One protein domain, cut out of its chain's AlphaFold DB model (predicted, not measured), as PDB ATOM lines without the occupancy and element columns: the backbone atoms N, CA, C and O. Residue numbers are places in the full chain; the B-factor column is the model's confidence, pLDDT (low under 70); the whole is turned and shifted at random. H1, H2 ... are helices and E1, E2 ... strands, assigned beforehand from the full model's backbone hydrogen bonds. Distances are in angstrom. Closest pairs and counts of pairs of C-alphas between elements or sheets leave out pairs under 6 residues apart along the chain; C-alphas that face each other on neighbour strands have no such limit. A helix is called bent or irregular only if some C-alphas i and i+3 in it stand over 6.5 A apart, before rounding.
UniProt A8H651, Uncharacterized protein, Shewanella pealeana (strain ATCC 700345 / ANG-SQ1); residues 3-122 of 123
ATOM      1  N   ASN A   3     -45.239 -23.343  25.149       49.44
ATOM      2  CA  ASN A   3     -46.241 -24.049  25.959       49.44
ATOM      3  C   ASN A   3     -46.692 -25.405  25.395       49.44
ATOM      4  O   ASN A   3     -47.146 -26.243  26.165       49.44
ATOM      5  N   LEU A   4     -46.565 -25.646  24.084       52.22
ATOM      6  CA  LEU A   4     -47.089 -26.876  23.474       52.22
ATOM      7  C   LEU A   4     -46.229 -28.104  23.819       52.22
ATOM      8  O   LEU A   4     -46.760 -29.157  24.156       52.22
ATOM      9  N   ASN A   5     -44.901 -27.938  23.816       60.16
ATOM     10  CA  ASN A   5     -43.966 -29.012  24.162       60.16
ATOM     11  C   ASN A   5     -44.113 -29.451  25.622       60.16
ATOM     12  O   ASN A   5     -44.052 -30.639  25.906       60.16
ATOM     13  N   ASN A   6     -44.360 -28.513  26.538       63.59
ATOM     14  CA  ASN A   6     -44.479 -28.825  27.963       63.59
ATOM     15  C   ASN A   6     -45.736 -29.660  28.258       63.59
ATOM     16  O   ASN A   6     -45.688 -30.570  29.076       63.59
ATOM     17  N   GLY A   7     -46.851 -29.394  27.567       69.31
ATOM     18  CA  GLY A   7     -48.070 -30.202  27.693       69.31
ATOM     19  C   GLY A   7     -47.871 -31.636  27.196       69.31
ATOM     20  O   GLY A   7     -48.179 -32.586  27.909       69.31
ATOM     21  N   LEU A   8     -47.270 -31.787  26.013       72.81
ATOM     22  CA  LEU A   8     -47.042 -33.094  25.393       72.81
ATOM     23  C   LEU A   8     -45.986 -33.927  26.147       72.81
ATOM     24  O   LEU A   8     -46.135 -35.139  26.298       72.81
ATOM     25  N   ASN A   9     -44.945 -33.276  26.679       75.69
ATOM     26  CA  ASN A   9     -43.960 -33.908  27.559       75.69
ATOM     27  C   ASN A   9     -44.615 -34.448  28.837       75.69
ATOM     28  O   ASN A   9     -44.279 -35.548  29.272       75.69
ATOM     29  N   ASN A  10     -45.557 -33.702  29.420       79.25
ATOM     30  CA  ASN A  10     -46.277 -34.122  30.621       79.25
ATOM     31  C   ASN A  10     -47.180 -35.333  30.358       79.25
ATOM     32  O   ASN A  10     -47.212 -36.246  31.181       79.25
ATOM     33  N   GLU A  11     -47.871 -35.378  29.217       81.38
ATOM     34  CA  GLU A  11     -48.680 -36.540  28.822       81.38
ATOM     35  C   GLU A  11     -47.818 -37.792  28.639       81.38
ATOM     36  O   GLU A  11     -48.101 -38.830  29.243       81.38
ATOM     37  N   LEU A  12     -46.714 -37.678  27.895       80.75
ATOM     38  CA  LEU A  12     -45.780 -38.787  27.700       80.75
ATOM     39  C   LEU A  12     -45.143 -39.231  29.026       80.75
ATOM     40  O   LEU A  12     -44.967 -40.426  29.273       80.75
ATOM     41  N   MET A  13     -44.810 -38.288  29.909       84.06
ATOM     42  CA  MET A  13     -44.276 -38.586  31.238       84.06
ATOM     43  C   MET A  13     -45.287 -39.358  32.091       84.06
ATOM     44  O   MET A  13     -44.904 -40.335  32.739       84.06
ATOM     45  N   LEU A  14     -46.560 -38.954  32.092       83.88
ATOM     46  CA  LEU A  14     -47.625 -39.641  32.828       83.88
ATOM     47  C   LEU A  14     -47.845 -41.059  32.296       83.88
ATOM     48  O   LEU A  14     -47.923 -41.994  33.094       83.88
ATOM     49  N   GLU A  15     -47.867 -41.242  30.974       83.06
ATOM     50  CA  GLU A  15     -47.990 -42.569  30.368       83.06
ATOM     51  C   GLU A  15     -46.813 -43.470  30.763       83.06
ATOM     52  O   GLU A  15     -47.009 -44.577  31.271       83.06
ATOM     53  N   LEU A  16     -45.578 -42.986  30.625       82.25
ATOM     54  CA  LEU A  16     -44.382 -43.747  30.989       82.25
ATOM     55  C   LEU A  16     -44.326 -44.063  32.491       82.25
ATOM     56  O   LEU A  16     -43.963 -45.178  32.872       82.25
ATOM     57  N   THR A  17     -44.735 -43.125  33.345       82.81
ATOM     58  CA  THR A  17     -44.807 -43.348  34.797       82.81
ATOM     59  C   THR A  17     -45.877 -44.383  35.140       82.81
ATOM     60  O   THR A  17     -45.636 -45.255  35.975       82.81
ATOM     61  N   SER A  18     -47.026 -44.362  34.455       82.62
ATOM     62  CA  SER A  18     -48.091 -45.362  34.635       82.62
ATOM     63  C   SER A  18     -47.649 -46.783  34.261       82.62
ATOM     64  O   SER A  18     -48.107 -47.756  34.855       82.62
ATOM     65  N   LEU A  19     -46.696 -46.907  33.331       79.56
ATOM     66  CA  LEU A  19     -46.072 -48.173  32.936       79.56
ATOM     67  C   LEU A  19     -44.957 -48.623  33.901       79.56
ATOM     68  O   LEU A  19     -44.346 -49.672  33.691       79.56
ATOM     69  N   GLY A  20     -44.692 -47.848  34.956       81.31
ATOM     70  CA  GLY A  20     -43.696 -48.139  35.985       81.31
ATOM     71  C   GLY A  20     -42.282 -47.653  35.660       81.31
ATOM     72  O   GLY A  20     -41.334 -48.041  36.348       81.31
ATOM     73  N   TYR A  21     -42.105 -46.816  34.633       82.88
ATOM     74  CA  TYR A  21     -40.807 -46.210  34.340       82.88
ATOM     75  C   TYR A  21     -40.526 -45.025  35.267       82.88
ATOM     76  O   TYR A  21     -41.397 -44.208  35.546       82.88
ATOM     77  N   GLN A  22     -39.274 -44.896  35.710       82.38
ATOM     78  CA  GLN A  22     -38.822 -43.705  36.428       82.38
ATOM     79  C   GLN A  22     -38.439 -42.625  35.418       82.38
ATOM     80  O   GLN A  22     -37.399 -42.739  34.758       82.38
ATOM     81  N   VAL A  23     -39.271 -41.593  35.299       83.44
ATOM     82  CA  VAL A  23     -39.065 -40.470  34.379       83.44
ATOM     83  C   VAL A  23     -38.780 -39.194  35.169       83.44
ATOM     84  O   VAL A  23     -39.499 -38.855  36.102       83.44
ATOM     85  N   GLU A  24     -37.711 -38.498  34.799       82.69
ATOM     86  CA  GLU A  24     -37.320 -37.187  35.322       82.69
ATOM     87  C   GLU A  24     -37.338 -36.189  34.158       82.69
ATOM     88  O   GLU A  24     -36.673 -36.408  33.143       82.69
ATOM     89  N   GLU A  25     -38.065 -35.080  34.280       79.31
ATOM     90  CA  GLU A  25     -37.955 -33.983  33.315       79.31
ATOM     91  C   GLU A  25     -36.638 -33.227  33.546       79.31
ATOM     92  O   GLU A  25     -36.305 -32.831  34.666       79.31
ATOM     93  N   GLN A  26     -35.850 -33.048  32.485       76.75
ATOM     94  CA  GLN A  26     -34.573 -32.347  32.533       76.75
ATOM     95  C   GLN A  26     -34.516 -31.290  31.423       76.75
ATOM     96  O   GLN A  26     -33.938 -31.495  30.353       76.75
ATOM     97  N   GLY A  27     -35.132 -30.133  31.680       73.88
ATOM     98  CA  GLY A  27     -35.274 -29.065  30.688       73.88
ATOM     99  C   GLY A  27     -36.269 -29.468  29.599       73.88
ATOM    100  O   GLY A  27     -37.382 -29.854  29.910       73.88
ATOM    101  N   ASN A  28     -35.869 -29.423  28.323       71.19
ATOM    102  CA  ASN A  28     -36.730 -29.822  27.195       71.19
ATOM    103  C   ASN A  28     -36.612 -31.322  26.840       71.19
ATOM    104  O   ASN A  28     -36.837 -31.711  25.694       71.19
ATOM    105  N   LYS A  29     -36.154 -32.148  27.786       77.06
ATOM    106  CA  LYS A  29     -35.852 -33.569  27.584       77.06
ATOM    107  C   LYS A  29     -36.455 -34.392  28.708       77.06
ATOM    108  O   LYS A  29     -36.387 -33.986  29.868       77.06
ATOM    109  N   LEU A  30     -36.952 -35.580  28.388       79.81
ATOM    110  CA  LEU A  30     -37.393 -36.549  29.388       79.81
ATOM    111  C   LEU A  30     -36.293 -37.584  29.599       79.81
ATOM    112  O   LEU A  30     -35.845 -38.248  28.669       79.81
ATOM    113  N   LYS A  31     -35.833 -37.726  30.834       82.12
ATOM    114  CA  LYS A  31     -34.807 -38.690  31.217       82.12
ATOM    115  C   LYS A  31     -35.481 -39.898  31.849       82.12
ATOM    116  O   LYS A  31     -36.081 -39.795  32.912       82.12
ATOM    117  N   VAL A  32     -35.340 -41.056  31.223       82.00
ATOM    118  CA  VAL A  32     -35.926 -42.318  31.674       82.00
ATOM    119  C   VAL A  32     -34.832 -43.212  32.247       82.00
ATOM    120  O   VAL A  32     -33.881 -43.590  31.557       82.00
ATOM    121  N   LYS A  33     -34.958 -43.575  33.524       79.62
ATOM    122  CA  LYS A  33     -34.109 -44.585  34.166       79.62
ATOM    123  C   LYS A  33     -34.744 -45.958  33.979       79.62
ATOM    124  O   LYS A  33     -35.823 -46.237  34.494       79.62
ATOM    125  N   LEU A  34     -34.050 -46.830  33.256       74.06
ATOM    126  CA  LEU A  34     -34.438 -48.229  33.111       74.06
ATOM    127  C   LEU A  34     -33.749 -49.079  34.182       74.06
ATOM    128  O   LEU A  34     -32.526 -49.050  34.325       74.06
ATOM    129  N   GLY A  35     -34.535 -49.863  34.919       67.06
ATOM    130  CA  GLY A  35     -34.031 -50.756  35.962       67.06
ATOM    131  C   GLY A  35     -32.969 -51.730  35.434       67.06
ATOM    132  O   GLY A  35     -33.167 -52.440  34.442       67.06
ATOM    133  N   GLY A  36     -31.815 -51.768  36.102       65.19
ATOM    134  CA  GLY A  36     -30.691 -52.632  35.731       65.19
ATOM    135  C   GLY A  36     -29.951 -52.201  34.461       65.19
ATOM    136  O   GLY A  36     -29.371 -53.054  33.795       65.19
ATOM    137  N   LEU A  37     -30.019 -50.920  34.094       66.31
ATOM    138  CA  LEU A  37     -29.076 -50.277  33.184       66.31
ATOM    139  C   LEU A  37     -28.309 -49.198  33.947       66.31
ATOM    140  O   LEU A  37     -28.889 -48.448  34.728       66.31
ATOM    141  N   ALA A  38     -26.997 -49.124  33.718       63.88
ATOM    142  CA  ALA A  38     -26.146 -48.120  34.354       63.88
ATOM    143  C   ALA A  38     -26.381 -46.708  33.788       63.88
ATOM    144  O   ALA A  38     -26.125 -45.716  34.470       63.88
ATOM    145  N   TYR A  39     -26.875 -46.613  32.550       68.19
ATOM    146  CA  TYR A  39     -27.041 -45.349  31.843       68.19
ATOM    147  C   TYR A  39     -28.523 -44.995  31.663       68.19
ATOM    148  O   TYR A  39     -29.301 -45.844  31.224       68.19
ATOM    149  N   PRO A  40     -28.923 -43.750  31.977       72.19
ATOM    150  CA  PRO A  40     -30.264 -43.271  31.685       72.19
ATOM    151  C   PRO A  40     -30.452 -43.078  30.176       72.19
ATOM    152  O   PRO A  40     -29.514 -42.710  29.461       72.19
ATOM    153  N   ILE A  41     -31.679 -43.294  29.713       79.81
ATOM    154  CA  ILE A  41     -32.106 -43.017  28.341       79.81
ATOM    155  C   ILE A  41     -32.732 -41.628  28.302       79.81
ATOM    156  O   ILE A  41     -33.437 -41.242  29.231       79.81
ATOM    157  N   TYR A  42     -32.483 -40.878  27.234       80.12
ATOM    158  CA  TYR A  42     -33.072 -39.559  27.042       80.12
ATOM    159  C   TYR A  42     -34.093 -39.616  25.914       80.12
ATOM    160  O   TYR A  42     -33.857 -40.258  24.897       80.12
ATOM    161  N   ILE A  43     -35.223 -38.952  26.092       80.44
ATOM    162  CA  ILE A  43     -36.243 -38.763  25.071       80.44
ATOM    163  C   ILE A  43     -36.267 -37.271  24.759       80.44
ATOM    164  O   ILE A  43     -36.517 -36.443  25.638       80.44
ATOM    165  N   ASP A  44     -35.972 -36.948  23.506       80.44
ATOM    166  CA  ASP A  44     -35.929 -35.591  22.976       80.44
ATOM    167  C   ASP A  44     -37.109 -35.383  22.026       80.44
ATOM    168  O   ASP A  44     -37.402 -36.255  21.207       80.44
ATOM    169  N   TYR A  45     -37.775 -34.232  22.094       74.44
ATOM    170  CA  TYR A  45     -38.784 -33.870  21.100       74.44
ATOM    171  C   TYR A  45     -38.123 -33.234  19.871       74.44
ATOM    172  O   TYR A  45     -37.489 -32.180  19.974       74.44
ATOM    173  N   ASP A  46     -38.265 -33.865  18.706       73.56
ATOM    174  CA  ASP A  46     -37.797 -33.330  17.428       73.56
ATOM    175  C   ASP A  46     -38.883 -32.436  16.818       73.56
ATOM    176  O   ASP A  46     -39.887 -32.914  16.285       73.56
ATOM    177  N   LEU A  47     -38.655 -31.122  16.881       68.44
ATOM    178  CA  LEU A  47     -39.536 -30.095  16.321       68.44
ATOM    179  C   LEU A  47     -39.670 -30.189  14.794       68.44
ATOM    180  O   LEU A  47     -40.724 -29.864  14.256       68.44
ATOM    181  N   CYS A  48     -38.625 -30.628  14.088       68.94
ATOM    182  CA  CYS A  48     -38.635 -30.707  12.626       68.94
ATOM    183  C   CYS A  48     -39.488 -31.876  12.133       68.94
ATOM    184  O   CYS A  48     -40.075 -31.809  11.055       68.94
ATOM    185  N   LYS A  49     -39.539 -32.957  12.915       66.69
ATOM    186  CA  LYS A  49     -40.290 -34.176  12.587       66.69
ATOM    187  C   LYS A  49     -41.587 -34.326  13.386       66.69
ATOM    188  O   LYS A  49     -42.314 -35.286  13.155       66.69
ATOM    189  N   ASN A  50     -41.865 -33.391  14.297       68.69
ATOM    190  CA  ASN A  50     -43.016 -33.380  15.200       68.69
ATOM    191  C   ASN A  50     -43.211 -34.725  15.929       68.69
ATOM    192  O   ASN A  50     -44.310 -35.278  15.952       68.69
ATOM    193  N   GLN A  51     -42.116 -35.286  16.450       74.69
ATOM    194  CA  GLN A  51     -42.093 -36.615  17.066       74.69
ATOM    195  C   GLN A  51     -41.039 -36.704  18.174       74.69
ATOM    196  O   GLN A  51     -39.990 -36.061  18.113       74.69
ATOM    197  N   PHE A  52     -41.273 -37.570  19.153       76.25
ATOM    198  CA  PHE A  52     -40.290 -37.922  20.172       76.25
ATOM    199  C   PHE A  52     -39.259 -38.915  19.636       76.25
ATOM    200  O   PHE A  52     -39.607 -39.928  19.023       76.25
ATOM    201  N   ILE A  53     -37.985 -38.647  19.908       76.00
ATOM    202  CA  ILE A  53     -36.849 -39.498  19.561       76.00
ATOM    203  C   ILE A  53     -36.207 -40.003  20.848       76.00
ATOM    204  O   ILE A  53     -35.810 -39.232  21.719       76.00
ATOM    205  N   VAL A  54     -36.076 -41.322  20.945       76.75
ATOM    206  CA  VAL A  54     -35.389 -41.987  22.052       76.75
ATOM    207  C   VAL A  54     -33.904 -42.046  21.722       76.75
ATOM    208  O   VAL A  54     -33.487 -42.735  20.791       76.75
ATOM    209  N   ASN A  55     -33.111 -41.320  22.494       73.31
ATOM    210  CA  ASN A  55     -31.670 -41.244  22.370       73.31
ATOM    211  C   ASN A  55     -31.016 -42.121  23.445       73.31
ATOM    212  O   ASN A  55     -30.908 -41.760  24.624       73.31
ATOM    213  N   THR A  56     -30.584 -43.304  23.028       68.12
ATOM    214  CA  THR A  56     -29.655 -44.140  23.783       68.12
ATOM    215  C   THR A  56     -28.235 -43.651  23.489       68.12
ATOM    216  O   THR A  56     -27.877 -43.403  22.341       68.12
ATOM    217  N   ARG A  57     -27.392 -43.473  24.518       66.62
ATOM    218  CA  ARG A  57     -25.989 -42.999  24.390       66.62
ATOM    219  C   ARG A  57     -25.054 -43.992  23.660       66.62
ATOM    220  O   ARG A  57     -23.841 -43.982  23.868       66.62
ATOM    221  N   ASP A  58     -25.591 -44.828  22.782       60.12
ATOM    222  CA  ASP A  58     -24.904 -45.941  22.130       60.12
ATOM    223  C   ASP A  58     -23.737 -45.476  21.257       60.12
ATOM    224  O   ASP A  58     -22.721 -46.158  21.188       60.12
ATOM    225  N   ILE A  59     -23.826 -44.280  20.663       60.16
ATOM    226  CA  ILE A  59     -22.749 -43.691  19.849       60.16
ATOM    227  C   ILE A  59     -21.499 -43.407  20.694       60.16
ATOM    228  O   ILE A  59     -20.374 -43.625  20.246       60.16
ATOM    229  N   ILE A  60     -21.677 -42.944  21.935       61.78
ATOM    230  CA  ILE A  60     -20.552 -42.659  22.834       61.78
ATOM    231  C   ILE A  60     -19.903 -43.978  23.259       61.78
ATOM    232  O   ILE A  60     -18.681 -44.117  23.194       61.78
ATOM    233  N   ASN A  61     -20.718 -44.969  23.628       64.88
ATOM    234  CA  ASN A  61     -20.218 -46.279  24.038       64.88
ATOM    235  C   ASN A  61     -19.542 -47.037  22.882       64.88
ATOM    236  O   ASN A  61     -18.517 -47.687  23.104       64.88
ATOM    237  N   SER A  62     -20.053 -46.936  21.650       61.19
ATOM    238  CA  SER A  62     -19.439 -47.573  20.479       61.19
ATOM    239  C   SER A  62     -18.103 -46.923  20.120       61.19
ATOM    240  O   SER A  62     -17.117 -47.629  19.920       61.19
ATOM    241  N   THR A  63     -18.027 -45.589  20.147       66.69
ATOM    242  CA  THR A  63     -16.786 -44.843  19.882       66.69
ATOM    243  C   THR A  63     -15.703 -45.191  20.900       66.69
ATOM    244  O   THR A  63     -14.557 -45.456  20.532       66.69
ATOM    245  N   PHE A  64     -16.070 -45.260  22.183       69.62
ATOM    246  CA  PHE A  64     -15.140 -45.636  23.245       69.62
ATOM    247  C   PHE A  64     -14.657 -47.085  23.090       69.62
ATOM    248  O   PHE A  64     -13.467 -47.360  23.238       69.62
ATOM    249  N   SER A  65     -15.552 -48.000  22.710       67.25
ATOM    250  CA  SER A  65     -15.214 -49.408  22.460       67.25
ATOM    251  C   SER A  65     -14.256 -49.577  21.274       67.25
ATOM    252  O   SER A  65     -13.337 -50.391  21.341       67.25
ATOM    253  N   ILE A  66     -14.420 -48.785  20.209       71.88
ATOM    254  CA  ILE A  66     -13.528 -48.790  19.036       71.88
ATOM    255  C   ILE A  66     -12.142 -48.244  19.401       71.88
ATOM    256  O   ILE A  66     -11.131 -48.850  19.049       71.88
ATOM    257  N   ALA A  67     -12.068 -47.137  20.145       73.69
ATOM    258  CA  ALA A  67     -10.792 -46.596  20.621       73.69
ATOM    259  C   ALA A  67     -10.041 -47.615  21.498       73.69
ATOM    260  O   ALA A  67      -8.832 -47.810  21.350       73.69
ATOM    261  N   TRP A  68     -10.775 -48.320  22.360       71.06
ATOM    262  CA  TRP A  68     -10.226 -49.365  23.219       71.06
ATOM    263  C   TRP A  68      -9.739 -50.586  22.429       71.06
ATOM    264  O   TRP A  68      -8.709 -51.160  22.773       71.06
ATOM    265  N   LEU A  69     -10.424 -50.952  21.339       71.00
ATOM    266  CA  LEU A  69     -10.002 -52.019  20.427       71.00
ATOM    267  C   LEU A  69      -8.644 -51.702  19.784       71.00
ATOM    268  O   LEU A  69      -7.740 -52.536  19.825       71.00
ATOM    269  N   PHE A  70      -8.465 -50.491  19.247       74.44
ATOM    270  CA  PHE A  70      -7.178 -50.070  18.675       74.44
ATOM    271  C   PHE A  70      -6.063 -50.007  19.727       74.44
ATOM    272  O   PHE A  70      -4.912 -50.340  19.437       74.44
ATOM    273  N   PHE A  71      -6.391 -49.634  20.965       72.62
ATOM    274  CA  PHE A  71      -5.443 -49.678  22.078       72.62
ATOM    275  C   PHE A  71      -5.071 -51.119  22.469       72.62
ATOM    276  O   PHE A  71      -3.908 -51.410  22.758       72.62
ATOM    277  N   ALA A  72      -6.033 -52.043  22.434       68.19
ATOM    278  CA  ALA A  72      -5.824 -53.457  22.723       68.19
ATOM    279  C   ALA A  72      -4.944 -54.151  21.681       68.19
ATOM    280  O   ALA A  72      -4.018 -54.860  22.059       68.19
ATOM    281  N   LEU A  73      -5.169 -53.884  20.392       70.69
ATOM    282  CA  LEU A  73      -4.386 -54.440  19.278       70.69
ATOM    283  C   LEU A  73      -2.895 -54.071  19.328       70.69
ATOM    284  O   LEU A  73      -2.068 -54.814  18.812       70.69
ATOM    285  N   ASN A  74      -2.545 -52.955  19.975       74.19
ATOM    286  CA  ASN A  74      -1.156 -52.532  20.171       74.19
ATOM    287  C   ASN A  74      -0.477 -53.170  21.399       74.19
ATOM    288  O   ASN A  74       0.695 -52.902  21.661       74.19
ATOM    289  N   ASN A  75      -1.186 -53.997  22.172       72.62
ATOM    290  CA  ASN A  75      -0.664 -54.663  23.365       72.62
ATOM    291  C   ASN A  75      -0.546 -56.183  23.155       72.62
ATOM    292  O   ASN A  75      -1.369 -56.803  22.488       72.62
ATOM    293  N   THR A  76       0.451 -56.812  23.783       78.12
ATOM    294  CA  THR A  76       0.655 -58.273  23.764       78.12
ATOM    295  C   THR A  76       0.613 -58.869  25.180       78.12
ATOM    296  O   THR A  76       0.826 -58.178  26.180       78.12
ATOM    297  N   GLY A  77       0.298 -60.165  25.287       75.75
ATOM    298  CA  GLY A  77       0.261 -60.903  26.560       75.75
ATOM    299  C   GLY A  77      -1.005 -60.675  27.401       75.75
ATOM    300  O   GLY A  77      -2.075 -60.379  26.878       75.75
ATOM    301  N   TRP A  78      -0.900 -60.816  28.725       76.06
ATOM    302  CA  TRP A  78      -2.030 -60.739  29.674       76.06
ATOM    303  C   TRP A  78      -2.845 -59.434  29.593       76.06
ATOM    304  O   TRP A  78      -4.051 -59.439  29.839       76.06
ATOM    305  N   LYS A  79      -2.211 -58.328  29.180       75.69
ATOM    306  CA  LYS A  79      -2.876 -57.039  28.947       75.69
ATOM    307  C   LYS A  79      -3.905 -57.116  27.817       75.69
ATOM    308  O   LYS A  79      -4.983 -56.549  27.952       75.69
ATOM    309  N   LEU A  80      -3.614 -57.860  26.746       78.44
ATOM    310  CA  LEU A  80      -4.548 -58.083  25.638       78.44
ATOM    311  C   LEU A  80      -5.794 -58.843  26.115       78.44
ATOM    312  O   LEU A  80      -6.911 -58.432  25.817       78.44
ATOM    313  N   ALA A  81      -5.611 -59.904  26.907       78.00
ATOM    314  CA  ALA A  81      -6.720 -60.691  27.450       78.00
ATOM    315  C   ALA A  81      -7.643 -59.848  28.349       78.00
ATOM    316  O   ALA A  81      -8.864 -59.917  28.223       78.00
ATOM    317  N   LEU A  82      -7.071 -58.994  29.205       79.44
ATOM    318  CA  LEU A  82      -7.837 -58.087  30.063       79.44
ATOM    319  C   LEU A  82      -8.619 -57.044  29.245       79.44
ATOM    320  O   LEU A  82      -9.796 -56.804  29.517       79.44
ATOM    321  N   LEU A  83      -7.997 -56.461  28.216       76.12
ATOM    322  CA  LEU A  83      -8.639 -55.483  27.331       76.12
ATOM    323  C   LEU A  83      -9.779 -56.113  26.510       76.12
ATOM    324  O   LEU A  83     -10.830 -55.488  26.360       76.12
ATOM    325  N   LEU A  84      -9.617 -57.359  26.051       78.38
ATOM    326  CA  LEU A  84     -10.672 -58.117  25.369       78.38
ATOM    327  C   LEU A  84     -11.860 -58.411  26.296       78.38
ATOM    328  O   LEU A  84     -13.004 -58.212  25.890       78.38
ATOM    329  N   CYS A  85     -11.623 -58.807  27.550       81.56
ATOM    330  CA  CYS A  85     -12.702 -59.012  28.523       81.56
ATOM    331  C   CYS A  85     -13.509 -57.729  28.770       81.56
ATOM    332  O   CYS A  85     -14.739 -57.763  28.751       81.56
ATOM    333  N   ILE A  86     -12.832 -56.588  28.949       79.56
ATOM    334  CA  ILE A  86     -13.498 -55.283  29.104       79.56
ATOM    335  C   ILE A  86     -14.343 -54.959  27.866       79.56
ATOM    336  O   ILE A  86     -15.477 -54.499  28.002       79.56
ATOM    337  N   MET A  87     -13.831 -55.242  26.666       79.31
ATOM    338  CA  MET A  87     -14.558 -55.011  25.417       79.31
ATOM    339  C   MET A  87     -15.823 -55.874  25.312       79.31
ATOM    340  O   MET A  87     -16.884 -55.355  24.971       79.31
ATOM    341  N   VAL A  88     -15.740 -57.167  25.644       81.88
ATOM    342  CA  VAL A  88     -16.899 -58.076  25.631       81.88
ATOM    343  C   VAL A  88     -17.967 -57.612  26.623       81.88
ATOM    344  O   VAL A  88     -19.147 -57.592  26.281       81.88
ATOM    345  N   ILE A  89     -17.569 -57.174  27.821       81.50
ATOM    346  CA  ILE A  89     -18.498 -56.616  28.817       81.50
ATOM    347  C   ILE A  89     -19.135 -55.316  28.302       81.50
ATOM    348  O   ILE A  89     -20.341 -55.117  28.449       81.50
ATOM    349  N   GLY A  90     -18.351 -54.441  27.667       75.75
ATOM    350  CA  GLY A  90     -18.845 -53.212  27.043       75.75
ATOM    351  C   GLY A  90     -19.883 -53.485  25.952       75.75
ATOM    352  O   GLY A  90     -20.966 -52.904  25.974       75.75
ATOM    353  N   LEU A  91     -19.596 -54.428  25.053       76.56
ATOM    354  CA  LEU A  91     -20.524 -54.867  24.007       76.56
ATOM    355  C   LEU A  91     -21.791 -55.496  24.592       76.56
ATOM    356  O   LEU A  91     -22.891 -55.160  24.157       76.56
ATOM    357  N   LEU A  92     -21.659 -56.352  25.606       81.00
ATOM    358  CA  LEU A  92     -22.805 -56.954  26.284       81.00
ATOM    359  C   LEU A  92     -23.701 -55.881  26.915       81.00
ATOM    360  O   LEU A  92     -24.920 -55.954  26.788       81.00
ATOM    361  N   ASN A  93     -23.115 -54.852  27.529       76.56
ATOM    362  CA  ASN A  93     -23.868 -53.718  28.063       76.56
ATOM    363  C   ASN A  93     -24.605 -52.935  26.968       76.56
ATOM    364  O   ASN A  93     -25.739 -52.519  27.198       76.56
ATOM    365  N   ILE A  94     -24.011 -52.753  25.783       75.00
ATOM    366  CA  ILE A  94     -24.687 -52.113  24.640       75.00
ATOM    367  C   ILE A  94     -25.875 -52.967  24.184       75.00
ATOM    368  O   ILE A  94     -26.982 -52.453  24.061       75.00
ATOM    369  N   VAL A  95     -25.683 -54.278  24.011       77.81
ATOM    370  CA  VAL A  95     -26.760 -55.200  23.610       77.81
ATOM    371  C   VAL A  95     -27.889 -55.217  24.644       77.81
ATOM    372  O   VAL A  95     -29.059 -55.117  24.283       77.81
ATOM    373  N   LEU A  96     -27.558 -55.284  25.937       78.38
ATOM    374  CA  LEU A  96     -28.540 -55.213  27.022       78.38
ATOM    375  C   LEU A  96     -29.285 -53.875  27.036       78.38
ATOM    376  O   LEU A  96     -30.489 -53.854  27.300       78.38
ATOM    377  N   THR A  97     -28.587 -52.776  26.743       76.25
ATOM    378  CA  THR A  97     -29.195 -51.445  26.617       76.25
ATOM    379  C   THR A  97     -30.179 -51.419  25.458       76.25
ATOM    380  O   THR A  97     -31.319 -51.009  25.657       76.25
ATOM    381  N   GLU A  98     -29.796 -51.936  24.291       74.88
ATOM    382  CA  GLU A  98     -30.669 -51.966  23.120       74.88
ATOM    383  C   GLU A  98     -31.918 -52.817  23.388       74.88
ATOM    384  O   GLU A  98     -33.030 -52.306  23.251       74.88
ATOM    385  N   ILE A  99     -31.761 -54.050  23.888       77.94
ATOM    386  CA  ILE A  99     -32.880 -54.958  24.211       77.94
ATOM    387  C   ILE A  99     -33.844 -54.320  25.218       77.94
ATOM    388  O   ILE A  99     -35.057 -54.349  25.021       77.94
ATOM    389  N   LYS A 100     -33.331 -53.714  26.296       76.75
ATOM    390  CA  LYS A 100     -34.181 -53.061  27.305       76.75
ATOM    391  C   LYS A 100     -34.780 -51.740  26.823       76.75
ATOM    392  O   LYS A 100     -35.833 -51.346  27.317       76.75
ATOM    393  N   SER A 101     -34.135 -51.058  25.879       77.06
ATOM    394  CA  SER A 101     -34.644 -49.818  25.291       77.06
ATOM    395  C   SER A 101     -35.725 -50.059  24.237       77.06
ATOM    396  O   SER A 101     -36.567 -49.187  24.047       77.06
ATOM    397  N   GLN A 102     -35.758 -51.227  23.584       78.31
ATOM    398  CA  GLN A 102     -36.773 -51.559  22.578       78.31
ATOM    399  C   GLN A 102     -38.227 -51.359  23.038       78.31
ATOM    400  O   GLN A 102     -38.958 -50.680  22.316       78.31
ATOM    401  N   PRO A 103     -38.680 -51.861  24.206       79.25
ATOM    402  CA  PRO A 103     -40.053 -51.623  24.652       79.25
ATOM    403  C   PRO A 103     -40.337 -50.132  24.862       79.25
ATOM    404  O   PRO A 103     -41.421 -49.663  24.524       79.25
ATOM    405  N   LEU A 104     -39.352 -49.361  25.340       80.06
ATOM    406  CA  LEU A 104     -39.474 -47.910  25.485       80.06
ATOM    407  C   LEU A 104     -39.585 -47.223  24.113       80.06
ATOM    408  O   LEU A 104     -40.482 -46.410  23.909       80.06
ATOM    409  N   LYS A 105     -38.734 -47.598  23.146       78.94
ATOM    410  CA  LYS A 105     -38.793 -47.118  21.753       78.94
ATOM    411  C   LYS A 105     -40.146 -47.425  21.112       78.94
ATOM    412  O   LYS A 105     -40.718 -46.565  20.446       78.94
ATOM    413  N   GLN A 106     -40.686 -48.617  21.349       80.19
ATOM    414  CA  GLN A 106     -41.988 -49.022  20.828       80.19
ATOM    415  C   GLN A 106     -43.130 -48.204  21.443       80.19
ATOM    416  O   GLN A 106     -44.011 -47.761  20.712       80.19
ATOM    417  N   ARG A 107     -43.101 -47.951  22.757       80.69
ATOM    418  CA  ARG A 107     -44.107 -47.118  23.440       80.69
ATOM    419  C   ARG A 107     -44.082 -45.673  22.959       80.69
ATOM    420  O   ARG A 107     -45.123 -45.148  22.594       80.69
ATOM    421  N   VAL A 108     -42.898 -45.077  22.851       82.44
ATOM    422  CA  VAL A 108     -42.752 -43.720  22.304       82.44
ATOM    423  C   VAL A 108     -43.217 -43.656  20.844       82.44
ATOM    424  O   VAL A 108     -43.838 -42.680  20.434       82.44
ATOM    425  N   CYS A 109     -42.981 -44.705  20.051       79.69
ATOM    426  CA  CYS A 109     -43.481 -44.782  18.677       79.69
ATOM    427  C   CYS A 109     -45.016 -44.862  18.604       79.69
ATOM    428  O   CYS A 109     -45.612 -44.212  17.746       79.69
ATOM    429  N   LEU A 110     -45.654 -45.619  19.504       80.69
ATOM    430  CA  LEU A 110     -47.115 -45.667  19.615       80.69
ATOM    431  C   LEU A 110     -47.680 -44.301  20.014       80.69
ATOM    432  O   LEU A 110     -48.546 -43.792  19.309       80.69
ATOM    433  N   PHE A 111     -47.104 -43.663  21.036       80.88
ATOM    434  CA  PHE A 111     -47.495 -42.314  21.444       80.88
ATOM    435  C   PHE A 111     -47.373 -41.315  20.286       80.88
ATOM    436  O   PHE A 111     -48.336 -40.636  19.951       80.88
ATOM    437  N   ASN A 112     -46.235 -41.303  19.579       80.62
ATOM    438  CA  ASN A 112     -46.038 -40.463  18.391       80.62
ATOM    439  C   ASN A 112     -47.119 -40.684  17.324       80.62
ATOM    440  O   ASN A 112     -47.559 -39.733  16.675       80.62
ATOM    441  N   ARG A 113     -47.534 -41.937  17.112       74.88
ATOM    442  CA  ARG A 113     -48.571 -42.286  16.140       74.88
ATOM    443  C   ARG A 113     -49.931 -41.737  16.574       74.88
ATOM    444  O   ARG A 113     -50.610 -41.121  15.752       74.88
ATOM    445  N   ASP A 114     -50.288 -41.895  17.840       70.81
ATOM    446  CA  ASP A 114     -51.557 -41.420  18.400       70.81
ATOM    447  C   ASP A 114     -51.626 -39.884  18.430       70.81
ATOM    448  O   ASP A 114     -52.626 -39.297  18.003       70.81
ATOM    449  N   SER A 115     -50.528 -39.210  18.791       63.62
ATOM    450  CA  SER A 115     -50.404 -37.747  18.717       63.62
ATOM    451  C   SER A 115     -50.489 -37.214  17.276       63.62
ATOM    452  O   SER A 115     -50.963 -36.097  17.044       63.62
ATOM    453  N   CYS A 116     -50.055 -38.004  16.286       56.66
ATOM    454  CA  CYS A 116     -50.167 -37.660  14.867       56.66
ATOM    455  C   CYS A 116     -51.608 -37.828  14.345       56.66
ATOM    456  O   CYS A 116     -52.082 -36.987  13.579       56.66
ATOM    457  N   TYR A 117     -52.340 -38.857  14.793       55.16
ATOM    458  CA  TYR A 117     -53.760 -39.036  14.457       55.16
ATOM    459  C   TYR A 117     -54.653 -37.943  15.058       55.16
ATOM    460  O   TYR A 117     -55.523 -37.426  14.358       55.16
ATOM    461  N   GLN A 118     -54.408 -37.546  16.310       55.19
ATOM    462  CA  GLN A 118     -55.119 -36.443  16.974       55.19
ATOM    463  C   GLN A 118     -54.953 -35.113  16.215       55.19
ATOM    464  O   GLN A 118     -55.933 -34.420  15.951       55.19
ATOM    465  N   ASN A 119     -53.737 -34.798  15.755       52.00
ATOM    466  CA  ASN A 119     -53.481 -33.584  14.967       52.00
ATOM    467  C   ASN A 119     -54.139 -33.594  13.576       52.00
ATOM    468  O   ASN A 119     -54.424 -32.534  13.024       52.00
ATOM    469  N   LYS A 120     -54.395 -34.772  12.992       50.56
ATOM    470  CA  LYS A 120     -54.983 -34.889  11.648       50.56
ATOM    471  C   LYS A 120     -56.508 -34.732  11.630       50.56
ATOM    472  O   LYS A 120     -57.059 -34.444  10.575       50.56
ATOM    473  N   HIS A 121     -57.173 -34.921  12.770       48.44
ATOM    474  CA  HIS A 121     -58.628 -34.781  12.917       48.44
ATOM    475  C   HIS A 121     -59.073 -33.451  13.543       48.44
ATOM    476  O   HIS A 121     -60.272 -33.208  13.642       48.44
ATOM    477  N   SER A 122     -58.130 -32.595  13.943       46.06
ATOM    478  CA  SER A 122     -58.405 -31.265  14.503       46.06
ATOM    479  C   SER A 122     -58.189 -30.114  13.501       46.06
ATOM    480  O   SER A 122     -58.191 -28.957  13.922       46.06
TER     481      SER A 122
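What this domain is: This is residues 3 to 122 of the 123 residues of an uncharacterized protein of Shewanella pealeana (strain ATCC 700345 / ANG-SQ1) (UniProt A8H651). A small, twisted four-stranded sheet has two helical pieces over one face, H1 and the arm H3b, which stand at a steep tilt of 45 degrees to each other, with no named helix over the other face. From this body a long helical hairpin, H2 and the arm H3a, sticks out to one side along the longest axis; the long helix H3 runs from the hairpin's far end back to the sheet and, with its arm H3b, over it, and its last residues, 117 to 121, stand free at the other end. The printed part has 120 residues, with three named helices and four named strands in the order H1 E1 E2 E3 E4 H2 H3; the sheet's order is E1 E2 E3 E4, all antiparallel, and the class is mixed, helices and strands. The whole is loose, with a radius of gyration of the C-alphas of 18.5 A and spans of 66 by 29 by 23 A.

How they stand to each other: H1, residues 3 to 18, is followed by the strands E1, residues 22 to 25, E2, residues 29 to 33, E3, residues 41 to 46, and E4, residues 51 to 55. They form a meander, each strand the antiparallel neighbour of the one before. E1 and E2 are a hairpin, with N 24 and O 31 within hydrogen-bond range at 2.8 A. E2 and E3 are a hairpin, with N 43 and O 30 at 2.7 A, and so are E3 and E4, with N 55 and O 42 at 2.7 A. The sheet is only just strongly twisted, its C-alphas lying up to 4.2 A off the best plane. H1 is on the sheet at a height of 9.0 A, over E2 and along the strands, at 5 degrees to E2 on the local plane; its closest C-alphas to E1 are those of Met 13 and Val 23, 6.4 A apart. H2, residues 58 to 73, is not on the sheet. H3, residues 78 to 121, was assigned as one helix by its hydrogen bonds but is bent: C-alphas 100 and 103 are 6.6 A apart, and its arms H3a, residues 78 to 100, and H3b, residues 103 to 121, stand at a shallow tilt of 34.5 degrees, only just short of steep. H2 and H3a touch as a helical hairpin, at a shallow tilt of 16 degrees, opposite ways; their closest C-alphas are those of Ala 72 and Leu 80, 5.6 A apart. H3b is on the same face of the sheet as H1, at a height of 6.9 A, over E4 and only just over E3, where 3 of its C-alphas fall; the C-alphas of Gln 51 and Asn 112, the closest of E4 and H3b, are 5.7 A apart. H1 and H3b are close but not clearly touching, with the C-alphas of Leu 12 and Phe 111 closest at 7.4 A. In H1, H2, H3a and H3b every O i to N i+4 pair is within hydrogen-bond range.

Where its parts are: H1 begins at C-alpha 3, (-46.241, -24.049, 25.959), and is 23.1 A long. E1, E2, E3 and E4 measure 10.2, 13.0, 15.7 and 12.6 A. H2 is 22.4 A long, H3a 33.1 A and H3b 27.7 A, from C-alpha 78 at (-2.030, -60.739, 29.674) for H3a to C-alpha 121 at (-58.628, -34.781, 12.917) for H3b.

The domain as a whole: The C-alphas of Gly 77 and Ser 122 are the two farthest apart, 66.8 A. The printed part has no cut and no long link. Residues 117 to 122, of which 117 to 121 belong to H3, stand free. Mean pLDDT of the printed part is 73.5, and 33 residues are under 70, among them 3 to 7, 56 to 65 and 115 to 122.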